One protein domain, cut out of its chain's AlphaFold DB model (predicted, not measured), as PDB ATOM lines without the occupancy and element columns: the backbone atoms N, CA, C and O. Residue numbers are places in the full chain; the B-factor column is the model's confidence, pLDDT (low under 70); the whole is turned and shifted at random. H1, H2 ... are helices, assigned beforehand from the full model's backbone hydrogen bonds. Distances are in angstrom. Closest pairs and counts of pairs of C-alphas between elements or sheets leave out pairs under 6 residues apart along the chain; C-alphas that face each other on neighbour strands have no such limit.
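What this domain is: This is residues 67 to 139 of the 144 residues of the protein "Hypothetical protein" of Symbiodinium sp. KB8 (UniProt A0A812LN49). One long helix, H3, sticks out like a handle from a small head of loops at its first end; the head also holds the short helices H1 and H2 and the first turns of H3. The arm that stands free, residues 116 to 139, of which 116 to 137 belong to H3, makes the length of the whole. The printed part has 73 residues with three named helices, in the order H1, H2, H3, and no named strand; the class is all helix. It is extended, with a radius of gyration of the C-alphas of 17.5 A, and spans 58 by 23 by 20 A.

How they stand to each other: Begin with H3, residues 105 to 137, and look at residues 105 to 108, with which alone it touches H2, residues 82 to 86. The closest C-alphas of the two are those of Ala 85 and Ala 105, 4.7 A apart. H1, residues 67 to 74, is apart from both H2 and H3. In H1, H2 and H3 every O i to N i+4 pair is within hydrogen-bond range.

Where its parts are: Find C-alpha 105 at (43.899, 37.968, -44.954); from there H3 runs 47.4 A to C-alpha 137 at (19.825, -2.856, -46.348). H2 runs 6.0 A from Val 82 to Tyr 86. Look for H1 at C-alpha 67, (28.094, 42.364, -56.931), from which it runs 10.6 A to Lys 74.

The domain as a whole: The C-alphas farthest apart are those of Gly 89 and Gly 139, at 58.5 A. Without residues 116 to 139, the body of 49 residues spans 26 by 22 by 14 A. The link from H2 to H3, residues 87 to 104, is long; that from H1 to H2 is short. The printed part has no cut, its mean pLDDT is 93.9, and no printed residue is under 70.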
ATOM      1  N   SER A  67      29.251  42.033 -57.773       92.00
ATOM      2  CA  SER A  67      28.094  42.364 -56.931       92.00
ATOM      3  C   SER A  67      27.608  41.142 -56.151       92.00
ATOM      4  O   SER A  67      27.467  41.190 -54.931       92.00
ATOM      5  N   GLU A  68      27.456  40.003 -56.826       92.12
ATOM      6  CA  GLU A  68      27.037  38.747 -56.193       92.12
ATOM      7  C   GLU A  68      28.087  38.240 -55.196       92.12
ATOM      8  O   GLU A  68      27.761  37.859 -54.071       92.12
ATOM      9  N   LYS A  69      29.377  38.315 -55.553       92.38
ATOM     10  CA  LYS A  69      30.485  37.989 -54.640       92.38
ATOM     11  C   LYS A  69      30.438  38.836 -53.369       92.38
ATOM     12  O   LYS A  69      30.714  38.326 -52.283       92.38
ATOM     13  N   PHE A  70      30.098  40.116 -53.495       93.38
ATOM     14  CA  PHE A  70      29.966  41.018 -52.357       93.38
ATOM     15  C   PHE A  70      28.739  40.693 -51.499       93.38
ATOM     16  O   PHE A  70      28.834  40.698 -50.272       93.38
ATOM     17  N   GLN A  71      27.609  40.344 -52.116       94.25
ATOM     18  CA  GLN A  71      26.420  39.879 -51.397       94.25
ATOM     19  C   GLN A  71      26.714  38.602 -50.601       94.25
ATOM     20  O   GLN A  71      26.418  38.545 -49.409       94.25
ATOM     21  N   LEU A  72      27.387  37.620 -51.207       93.50
ATOM     22  CA  LEU A  72      27.828  36.401 -50.522       93.50
ATOM     23  C   LEU A  72      28.827  36.694 -49.398       93.50
ATOM     24  O   LEU A  72      28.802  36.035 -48.360       93.50
ATOM     25  N   HIS A  73      29.712  37.677 -49.586       95.12
ATOM     26  CA  HIS A  73      30.637  38.124 -48.546       95.12
ATOM     27  C   HIS A  73      29.891  38.724 -47.352       95.12
ATOM     28  O   HIS A  73      30.114  38.284 -46.225       95.12
ATOM     29  N   LYS A  74      28.945  39.638 -47.598       95.19
ATOM     30  CA  LYS A  74      28.076  40.215 -46.563       95.19
ATOM     31  C   LYS A  74      27.238  39.159 -45.845       95.19
ATOM     32  O   LYS A  74      27.133  39.193 -44.625       95.19
ATOM     33  N   ALA A  75      26.695  38.196 -46.588       93.06
ATOM     34  CA  ALA A  75      25.961  37.059 -46.034       93.06
ATOM     35  C   ALA A  75      26.871  36.067 -45.294       93.06
ATOM     36  O   ALA A  75      26.398  35.157 -44.615       93.06
ATOM     37  N   GLY A  76      28.189  36.202 -45.443       92.06
ATOM     38  CA  GLY A  76      29.142  35.312 -44.819       92.06
ATOM     39  C   GLY A  76      29.216  33.914 -45.430       92.06
ATOM     40  O   GLY A  76      29.739  32.992 -44.809       92.06
ATOM     41  N   GLN A  77      28.707  33.752 -46.643       91.44
ATOM     42  CA  GLN A  77      28.716  32.501 -47.399       91.44
ATOM     43  C   GLN A  77      29.788  32.506 -48.500       91.44
ATOM     44  O   GLN A  77      29.827  31.633 -49.361       91.44
ATOM     45  N   CYS A  78      30.677  33.500 -48.493       93.88
ATOM     46  CA  CYS A  78      31.723  33.623 -49.493       93.88
ATOM     47  C   CYS A  78      32.834  32.577 -49.342       93.88
ATOM     48  O   CYS A  78      33.257  32.236 -48.234       93.88
ATOM     49  N   HIS A  79      33.410  32.184 -50.478       93.62
ATOM     50  CA  HIS A  79      34.633  31.391 -50.522       93.62
ATOM     51  C   HIS A  79      35.838  32.296 -50.857       93.62
ATOM     52  O   HIS A  79      35.923  32.803 -51.981       93.62
ATOM     53  N   PRO A  80      36.757  32.558 -49.909       95.44
ATOM     54  CA  PRO A  80      37.836  33.528 -50.097       95.44
ATOM     55  C   PRO A  80      38.872  33.063 -51.128       95.44
ATOM     56  O   PRO A  80      39.268  31.894 -51.169       95.44
ATOM     57  N   CYS A  81      39.362  33.998 -51.942       95.50
ATOM     58  CA  CYS A  81      40.437  33.749 -52.893       95.50
ATOM     59  C   CYS A  81      41.792  33.718 -52.180       95.50
ATOM     60  O   CYS A  81      42.282  34.742 -51.713       95.50
ATOM     61  N   VAL A  82      42.442  32.552 -52.143       94.12
ATOM     62  CA  VAL A  82      43.761  32.386 -51.502       94.12
ATOM     63  C   VAL A  82      44.829  33.261 -52.165       94.12
ATOM     64  O   VAL A  82      45.672  33.827 -51.476       94.12
ATOM     65  N   ALA A  83      44.789  33.391 -53.493       94.88
ATOM     66  CA  ALA A  83      45.752  34.215 -54.214       94.88
ATOM     67  C   ALA A  83      45.612  35.696 -53.835       94.88
ATOM     68  O   ALA A  83      46.607  36.333 -53.526       94.88
ATOM     69  N   PHE A  84      44.381  36.208 -53.777       94.62
ATOM     70  CA  PHE A  84      44.125  37.590 -53.376       94.62
ATOM     71  C   PHE A  84      44.477  37.847 -51.902       94.62
ATOM     72  O   PHE A  84      45.081  38.858 -51.583       94.62
ATOM     73  N   ALA A  85      44.135  36.915 -51.009       94.44
ATOM     74  CA  ALA A  85      44.293  37.115 -49.571       94.44
ATOM     75  C   ALA A  85      45.743  37.001 -49.061       94.44
ATOM     76  O   ALA A  85      46.046  37.571 -48.017       94.44
ATOM     77  N   TYR A  86      46.620  36.247 -49.739       93.00
ATOM     78  CA  TYR A  86      47.963  35.933 -49.214       93.00
ATOM     79  C   TYR A  86      49.126  36.237 -50.158       93.00
ATOM     80  O   TYR A  86      50.269  36.236 -49.708       93.00
ATOM     81  N   ARG A  87      48.892  36.453 -51.459       93.38
ATOM     82  CA  ARG A  87      49.986  36.770 -52.388       93.38
ATOM     83  C   ARG A  87      50.132  38.278 -52.513       93.38
ATOM     84  O   ARG A  87      49.150  38.961 -52.775       93.38
ATOM     85  N   ALA A  88      51.367  38.770 -52.442       89.19
ATOM     86  CA  ALA A  88      51.671  40.185 -52.674       89.19
ATOM     87  C   ALA A  88      51.246  40.656 -54.080       89.19
ATOM     88  O   ALA A  88      50.762  41.767 -54.239       89.19
ATOM     89  N   GLY A  89      51.363  39.782 -55.088       90.69
ATOM     90  CA  GLY A  89      50.903  40.047 -56.459       90.69
ATOM     91  C   GLY A  89      49.404  39.812 -56.702       90.69
ATOM     92  O   GLY A  89      48.961  39.868 -57.845       90.69
ATOM     93  N   GLY A  90      48.622  39.493 -55.666       91.38
ATOM     94  CA  GLY A  90      47.180  39.276 -55.774       91.38
ATOM     95  C   GLY A  90      46.764  38.064 -56.620       91.38
ATOM     96  O   GLY A  90      47.480  37.064 -56.758       91.38
ATOM     97  N   CYS A  91      45.538  38.117 -57.148       95.44
ATOM     98  CA  CYS A  91      44.961  37.051 -57.967       95.44
ATOM     99  C   CYS A  91      45.219  37.283 -59.460       95.44
ATOM    100  O   CYS A  91      44.725  38.250 -60.029       95.44
ATOM    101  N   TYR A  92      45.879  36.327 -60.121       93.94
ATOM    102  CA  TYR A  92      46.160  36.380 -61.563       93.94
ATOM    103  C   TYR A  92      44.904  36.355 -62.452       93.94
ATOM    104  O   TYR A  92      44.969  36.737 -63.612       93.94
ATOM    105  N   LYS A  93      43.764  35.880 -61.931       92.38
ATOM    106  CA  LYS A  93      42.507  35.787 -62.689       92.38
ATOM    107  C   LYS A  93      41.783  37.132 -62.819       92.38
ATOM    108  O   LYS A  93      40.857  37.229 -63.622       92.38
ATOM    109  N   GLY A  94      42.160  38.138 -62.024       89.12
ATOM    110  CA  GLY A  94      41.478  39.435 -62.000       89.12
ATOM    111  C   GLY A  94      39.968  39.286 -61.786       89.12
ATOM    112  O   GLY A  94      39.531  38.541 -60.900       89.12
ATOM    113  N   ASP A  95      39.181  39.938 -62.639       87.81
ATOM    114  CA  ASP A  95      37.714  39.971 -62.560       87.81
ATOM    115  C   ASP A  95      37.045  38.648 -62.948       87.81
ATOM    116  O   ASP A  95      35.947  38.347 -62.490       87.81
ATOM    117  N   SER A  96      37.738  37.789 -63.702       90.56
ATOM    118  CA  SER A  96      37.238  36.446 -64.038       90.56
ATOM    119  C   SER A  96      37.302  35.459 -62.861       90.56
ATOM    120  O   SER A  96      36.866  34.309 -62.963       90.56
ATOM    121  N   CYS A  97      37.871  35.871 -61.723       93.50
ATOM    122  CA  CYS A  97      37.973  35.024 -60.545       93.50
ATOM    123  C   CYS A  97      36.603  34.807 -59.888       93.50
ATOM    124  O   CYS A  97      35.983  35.747 -59.391       93.50
ATOM    125  N   THR A  98      36.190  33.547 -59.761       93.88
ATOM    126  CA  THR A  98      34.932  33.163 -59.099       93.88
ATOM    127  C   THR A  98      34.999  33.163 -57.566       93.88
ATOM    128  O   THR A  98      34.006  32.905 -56.893       93.88
ATOM    129  N   HIS A  99      36.177  33.426 -56.992       93.88
ATOM    130  CA  HIS A  99      36.390  33.484 -55.547       93.88
ATOM    131  C   HIS A  99      36.283  34.908 -55.013       93.88
ATOM    132  O   HIS A  99      36.609  35.878 -55.697       93.88
ATOM    133  N   CYS A 100      35.909  35.038 -53.745       94.75
ATOM    134  CA  CYS A 100      35.751  36.324 -53.087       94.75
ATOM    135  C   CYS A 100      37.084  37.079 -52.961       94.75
ATOM    136  O   CYS A 100      38.062  36.550 -52.429       94.75
ATOM    137  N   HIS A 101      37.089  38.325 -53.445       94.50
ATOM    138  CA  HIS A 101      38.191  39.290 -53.329       94.50
ATOM    139  C   HIS A 101      37.918  40.366 -52.262       94.50
ATOM    140  O   HIS A 101      38.685  41.302 -52.124       94.50
ATOM    141  N   PHE A 102      36.829  40.251 -51.501       94.00
ATOM    142  CA  PHE A 102      36.484  41.221 -50.456       94.00
ATOM    143  C   PHE A 102      37.008  40.821 -49.075       94.00
ATOM    144  O   PHE A 102      37.027  41.639 -48.166       94.00
ATOM    145  N   CYS A 103      37.445  39.569 -48.909       95.31
ATOM    146  CA  CYS A 103      37.985  39.102 -47.640       95.31
ATOM    147  C   CYS A 103      39.400  39.625 -47.401       95.31
ATOM    148  O   CYS A 103      40.281  39.465 -48.250       95.31
ATOM    149  N   THR A 104      39.638  40.125 -46.193       94.50
ATOM    150  CA  THR A 104      40.997  40.391 -45.705       94.50
ATOM    151  C   THR A 104      41.757  39.085 -45.437       94.50
ATOM    152  O   THR A 104      41.163  38.007 -45.350       94.50
ATOM    153  N   ALA A 105      43.082  39.149 -45.262       94.38
ATOM    154  CA  ALA A 105      43.899  37.968 -44.954       94.38
ATOM    155  C   ALA A 105      43.452  37.248 -43.662       94.38
ATOM    156  O   ALA A 105      43.433  36.011 -43.599       94.38
ATOM    157  N   ALA A 106      43.052  38.024 -42.649       95.50
ATOM    158  CA  ALA A 106      42.542  37.515 -41.380       95.50
ATOM    159  C   ALA A 106      41.187  36.811 -41.565       95.50
ATOM    160  O   ALA A 106      41.035  35.648 -41.182       95.50
ATOM    161  N   GLU A 107      40.234  37.466 -42.234       95.31
ATOM    162  CA  GLU A 107      38.915  36.896 -42.534       95.31
ATOM    163  C   GLU A 107      39.015  35.647 -43.405       95.31
ATOM    164  O   GLU A 107      38.358  34.643 -43.130       95.31
ATOM    165  N   ALA A 108      39.872  35.673 -44.427       95.50
ATOM    166  CA  ALA A 108      40.122  34.531 -45.291       95.50
ATOM    167  C   ALA A 108      40.667  33.337 -44.496       95.50
ATOM    168  O   ALA A 108      40.302  32.195 -44.771       95.50
ATOM    169  N   SER A 109      41.501  33.576 -43.480       95.19
ATOM    170  CA  SER A 109      42.040  32.503 -42.641       95.19
ATOM    171  C   SER A 109      40.931  31.833 -41.833       95.19
ATOM    172  O   SER A 109      40.734  30.617 -41.927       95.19
ATOM    173  N   VAL A 110      40.145  32.644 -41.121       95.69
ATOM    174  CA  VAL A 110      39.020  32.181 -40.299       95.69
ATOM    175  C   VAL A 110      37.978  31.467 -41.160       95.69
ATOM    176  O   VAL A 110      37.576  30.346 -40.847       95.69
ATOM    177  N   ARG A 111      37.588  32.062 -42.292       94.25
ATOM    178  CA  ARG A 111      36.592  31.493 -43.205       94.25
ATOM    179  C   ARG A 111      37.019  30.162 -43.789       94.25
ATOM    180  O   ARG A 111      36.235  29.220 -43.773       94.25
ATOM    181  N   ARG A 112      38.258  30.045 -44.270       94.38
ATOM    182  CA  ARG A 112      38.755  28.768 -44.806       94.38
ATOM    183  C   ARG A 112      38.745  27.676 -43.749       94.38
ATOM    184  O   ARG A 112      38.359  26.555 -44.063       94.38
ATOM    185  N   ARG A 113      39.126  27.996 -42.508       95.56
ATOM    186  CA  ARG A 113      39.063  27.039 -41.400       95.56
ATOM    187  C   ARG A 113      37.628  26.575 -41.153       95.56
ATOM    188  O   ARG A 113      37.390  25.372 -41.125       95.56
ATOM    189  N   GLN A 114      36.675  27.502 -41.062       95.56
ATOM    190  CA  GLN A 114      35.253  27.177 -40.887       95.56
ATOM    191  C   GLN A 114      34.719  26.289 -42.017       95.56
ATOM    192  O   GLN A 114      34.088  25.266 -41.759       95.56
ATOM    193  N   LEU A 115      35.019  26.636 -43.271       93.81
ATOM    194  CA  LEU A 115      34.615  25.862 -44.446       93.81
ATOM    195  C   LEU A 115      35.236  24.459 -44.438       93.81
ATOM    196  O   LEU A 115      34.558  23.472 -44.722       93.81
ATOM    197  N   GLN A 116      36.511  24.345 -44.061       95.25
ATOM    198  CA  GLN A 116      37.192  23.058 -43.953       95.25
ATOM    199  C   GLN A 116      36.588  22.189 -42.842       95.25
ATOM    200  O   GLN A 116      36.387  20.991 -43.050       95.25
ATOM    201  N   GLU A 117      36.299  22.768 -41.678       97.50
ATOM    202  CA  GLU A 117      35.652  22.079 -40.560       97.50
ATOM    203  C   GLU A 117      34.238  21.614 -40.934       97.50
ATOM    204  O   GLU A 117      33.904  20.449 -40.712       97.50
ATOM    205  N   ALA A 118      33.442  22.469 -41.581       94.75
ATOM    206  CA  ALA A 118      32.114  22.120 -42.085       94.75
ATOM    207  C   ALA A 118      32.178  20.967 -43.100       94.75
ATOM    208  O   ALA A 118      31.478  19.968 -42.946       94.75
ATOM    209  N   ALA A 119      33.094  21.036 -44.071       93.94
ATOM    210  CA  ALA A 119      33.273  19.979 -45.062       93.94
ATOM    211  C   ALA A 119      33.717  18.647 -44.429       93.94
ATOM    212  O   ALA A 119      33.302  17.574 -44.867       93.94
ATOM    213  N   ARG A 120      34.550  18.684 -43.376       96.88
ATOM    214  CA  ARG A 120      34.928  17.480 -42.610       96.88
ATOM    215  C   ARG A 120      33.725  16.877 -41.886       96.88
ATOM    216  O   ARG A 120      33.543  15.662 -41.950       96.88
ATOM    217  N   ARG A 121      32.904  17.705 -41.232       97.75
ATOM    218  CA  ARG A 121      31.675  17.263 -40.552       97.75
ATOM    219  C   ARG A 121      30.694  16.633 -41.537       97.75
ATOM    220  O   ARG A 121      30.222  15.534 -41.274       97.75
ATOM    221  N   GLN A 122      30.479  17.267 -42.687       96.44
ATOM    222  CA  GLN A 122      29.585  16.760 -43.728       96.44
ATOM    223  C   GLN A 122      30.053  15.405 -44.274       96.44
ATOM    224  O   GLN A 122      29.259  14.476 -44.353       96.44
ATOM    225  N   ARG A 123      31.351  15.239 -44.573       96.31
ATOM    226  CA  ARG A 123      31.897  13.940 -45.009       96.31
ATOM    227  C   ARG A 123      31.737  12.846 -43.952       96.31
ATOM    228  O   ARG A 123      31.422  11.712 -44.300       96.31
ATOM    229  N   LYS A 124      31.936  13.169 -42.668       96.88
ATOM    230  CA  LYS A 124      31.705  12.216 -41.570       96.88
ATOM    231  C   LYS A 124      30.232  11.814 -41.496       96.88
ATOM    232  O   LYS A 124      29.949  10.627 -41.455       96.88
ATOM    233  N   GLN A 125      29.316  12.781 -41.540       96.94
ATOM    234  CA  GLN A 125      27.874  12.520 -41.543       96.94
ATOM    235  C   GLN A 125      27.456  11.654 -42.731       96.94
ATOM    236  O   GLN A 125      26.721  10.700 -42.533       96.94
ATOM    237  N   GLN A 126      27.964  11.927 -43.934       95.62
ATOM    238  CA  GLN A 126      27.683  11.110 -45.118       95.62
ATOM    239  C   GLN A 126      28.183   9.671 -44.959       95.62
ATOM    240  O   GLN A 126      27.477   8.735 -45.317       95.62
ATOM    241  N   ARG A 127      29.377   9.477 -44.384       96.12
ATOM    242  CA  ARG A 127      29.898   8.138 -44.089       96.12
ATOM    243  C   ARG A 127      29.047   7.414 -43.046       96.12
ATOM    244  O   ARG A 127      28.719   6.252 -43.244       96.12
ATOM    245  N   ASP A 128      28.690   8.096 -41.960       95.88
ATOM    246  CA  ASP A 128      27.882   7.528 -40.878       95.88
ATOM    247  C   ASP A 128      26.460   7.194 -41.391       95.88
ATOM    248  O   ASP A 128      25.948   6.113 -41.120       95.88
ATOM    249  N   GLN A 129      25.859   8.061 -42.215       94.62
ATOM    250  CA  GLN A 129      24.585   7.814 -42.906       94.62
ATOM    251  C   GLN A 129      24.675   6.633 -43.876       94.62
ATOM    252  O   GLN A 129      23.784   5.790 -43.883       94.62
ATOM    253  N   GLY A 130      25.750   6.542 -44.663       94.50
ATOM    254  CA  GLY A 130      25.992   5.410 -45.555       94.50
ATOM    255  C   GLY A 130      26.142   4.093 -44.793       94.50
ATOM    256  O   GLY A 130      25.595   3.081 -45.215       94.50
ATOM    257  N   ALA A 131      26.812   4.111 -43.635       93.31
ATOM    258  CA  ALA A 131      26.925   2.947 -42.763       93.31
ATOM    259  C   ALA A 131      25.566   2.538 -42.177       93.31
ATOM    260  O   ALA A 131      25.220   1.361 -42.209       93.31
ATOM    261  N   ILE A 132      24.769   3.494 -41.688       92.38
ATOM    262  CA  ILE A 132      23.410   3.226 -41.191       92.38
ATOM    263  C   ILE A 132      22.536   2.638 -42.306       92.38
ATOM    264  O   ILE A 132      21.899   1.608 -42.103       92.38
ATOM    265  N   ALA A 133      22.541   3.249 -43.492       93.31
ATOM    266  CA  ALA A 133      21.780   2.765 -44.641       93.31
ATOM    267  C   ALA A 133      22.207   1.348 -45.059       93.31
ATOM    268  O   ALA A 133      21.351   0.512 -45.330       93.31
ATOM    269  N   ALA A 134      23.512   1.051 -45.055       92.25
ATOM    270  CA  ALA A 134      24.027  -0.279 -45.372       92.25
ATOM    271  C   ALA A 134      23.550  -1.349 -44.378       92.25
ATOM    272  O   ALA A 134      23.157  -2.429 -44.803       92.25
ATOM    273  N   ARG A 135      23.526  -1.043 -43.075       90.25
ATOM    274  CA  ARG A 135      23.016  -1.962 -42.042       90.25
ATOM    275  C   ARG A 135      21.529  -2.264 -42.223       90.25
ATOM    276  O   ARG A 135      21.130  -3.423 -42.179       90.25
ATOM    277  N   ILE A 136      20.729  -1.235 -42.517       92.19
ATOM    278  CA  ILE A 136      19.299  -1.391 -42.826       92.19
ATOM    279  C   ILE A 136      19.111  -2.285 -44.058       92.19
ATOM    280  O   ILE A 136      18.301  -3.209 -44.031       92.19
ATOM    281  N   LEU A 137      19.879  -2.048 -45.126       91.81
ATOM    282  CA  LEU A 137      19.825  -2.856 -46.348       91.81
ATOM    283  C   LEU A 137      20.307  -4.297 -46.134       91.81
ATOM    284  O   LEU A 137      19.819  -5.202 -46.804       91.81
ATOM    285  N   ALA A 138      21.221  -4.521 -45.189       92.44
ATOM    286  CA  ALA A 138      21.666  -5.851 -44.781       92.44
ATOM    287  C   ALA A 138      20.640  -6.598 -43.905       92.44
ATOM    288  O   ALA A 138      20.898  -7.729 -43.502       92.44
ATOM    289  N   GLY A 139      19.482  -5.995 -43.607       89.81
ATOM    290  CA  GLY A 139      18.442  -6.613 -42.784       89.81
ATOM    291  C   GLY A 139      18.777  -6.657 -41.291       89.81
ATOM    292  O   GLY A 139      18.080  -7.331 -40.531       89.81
TER     293      GLY A 139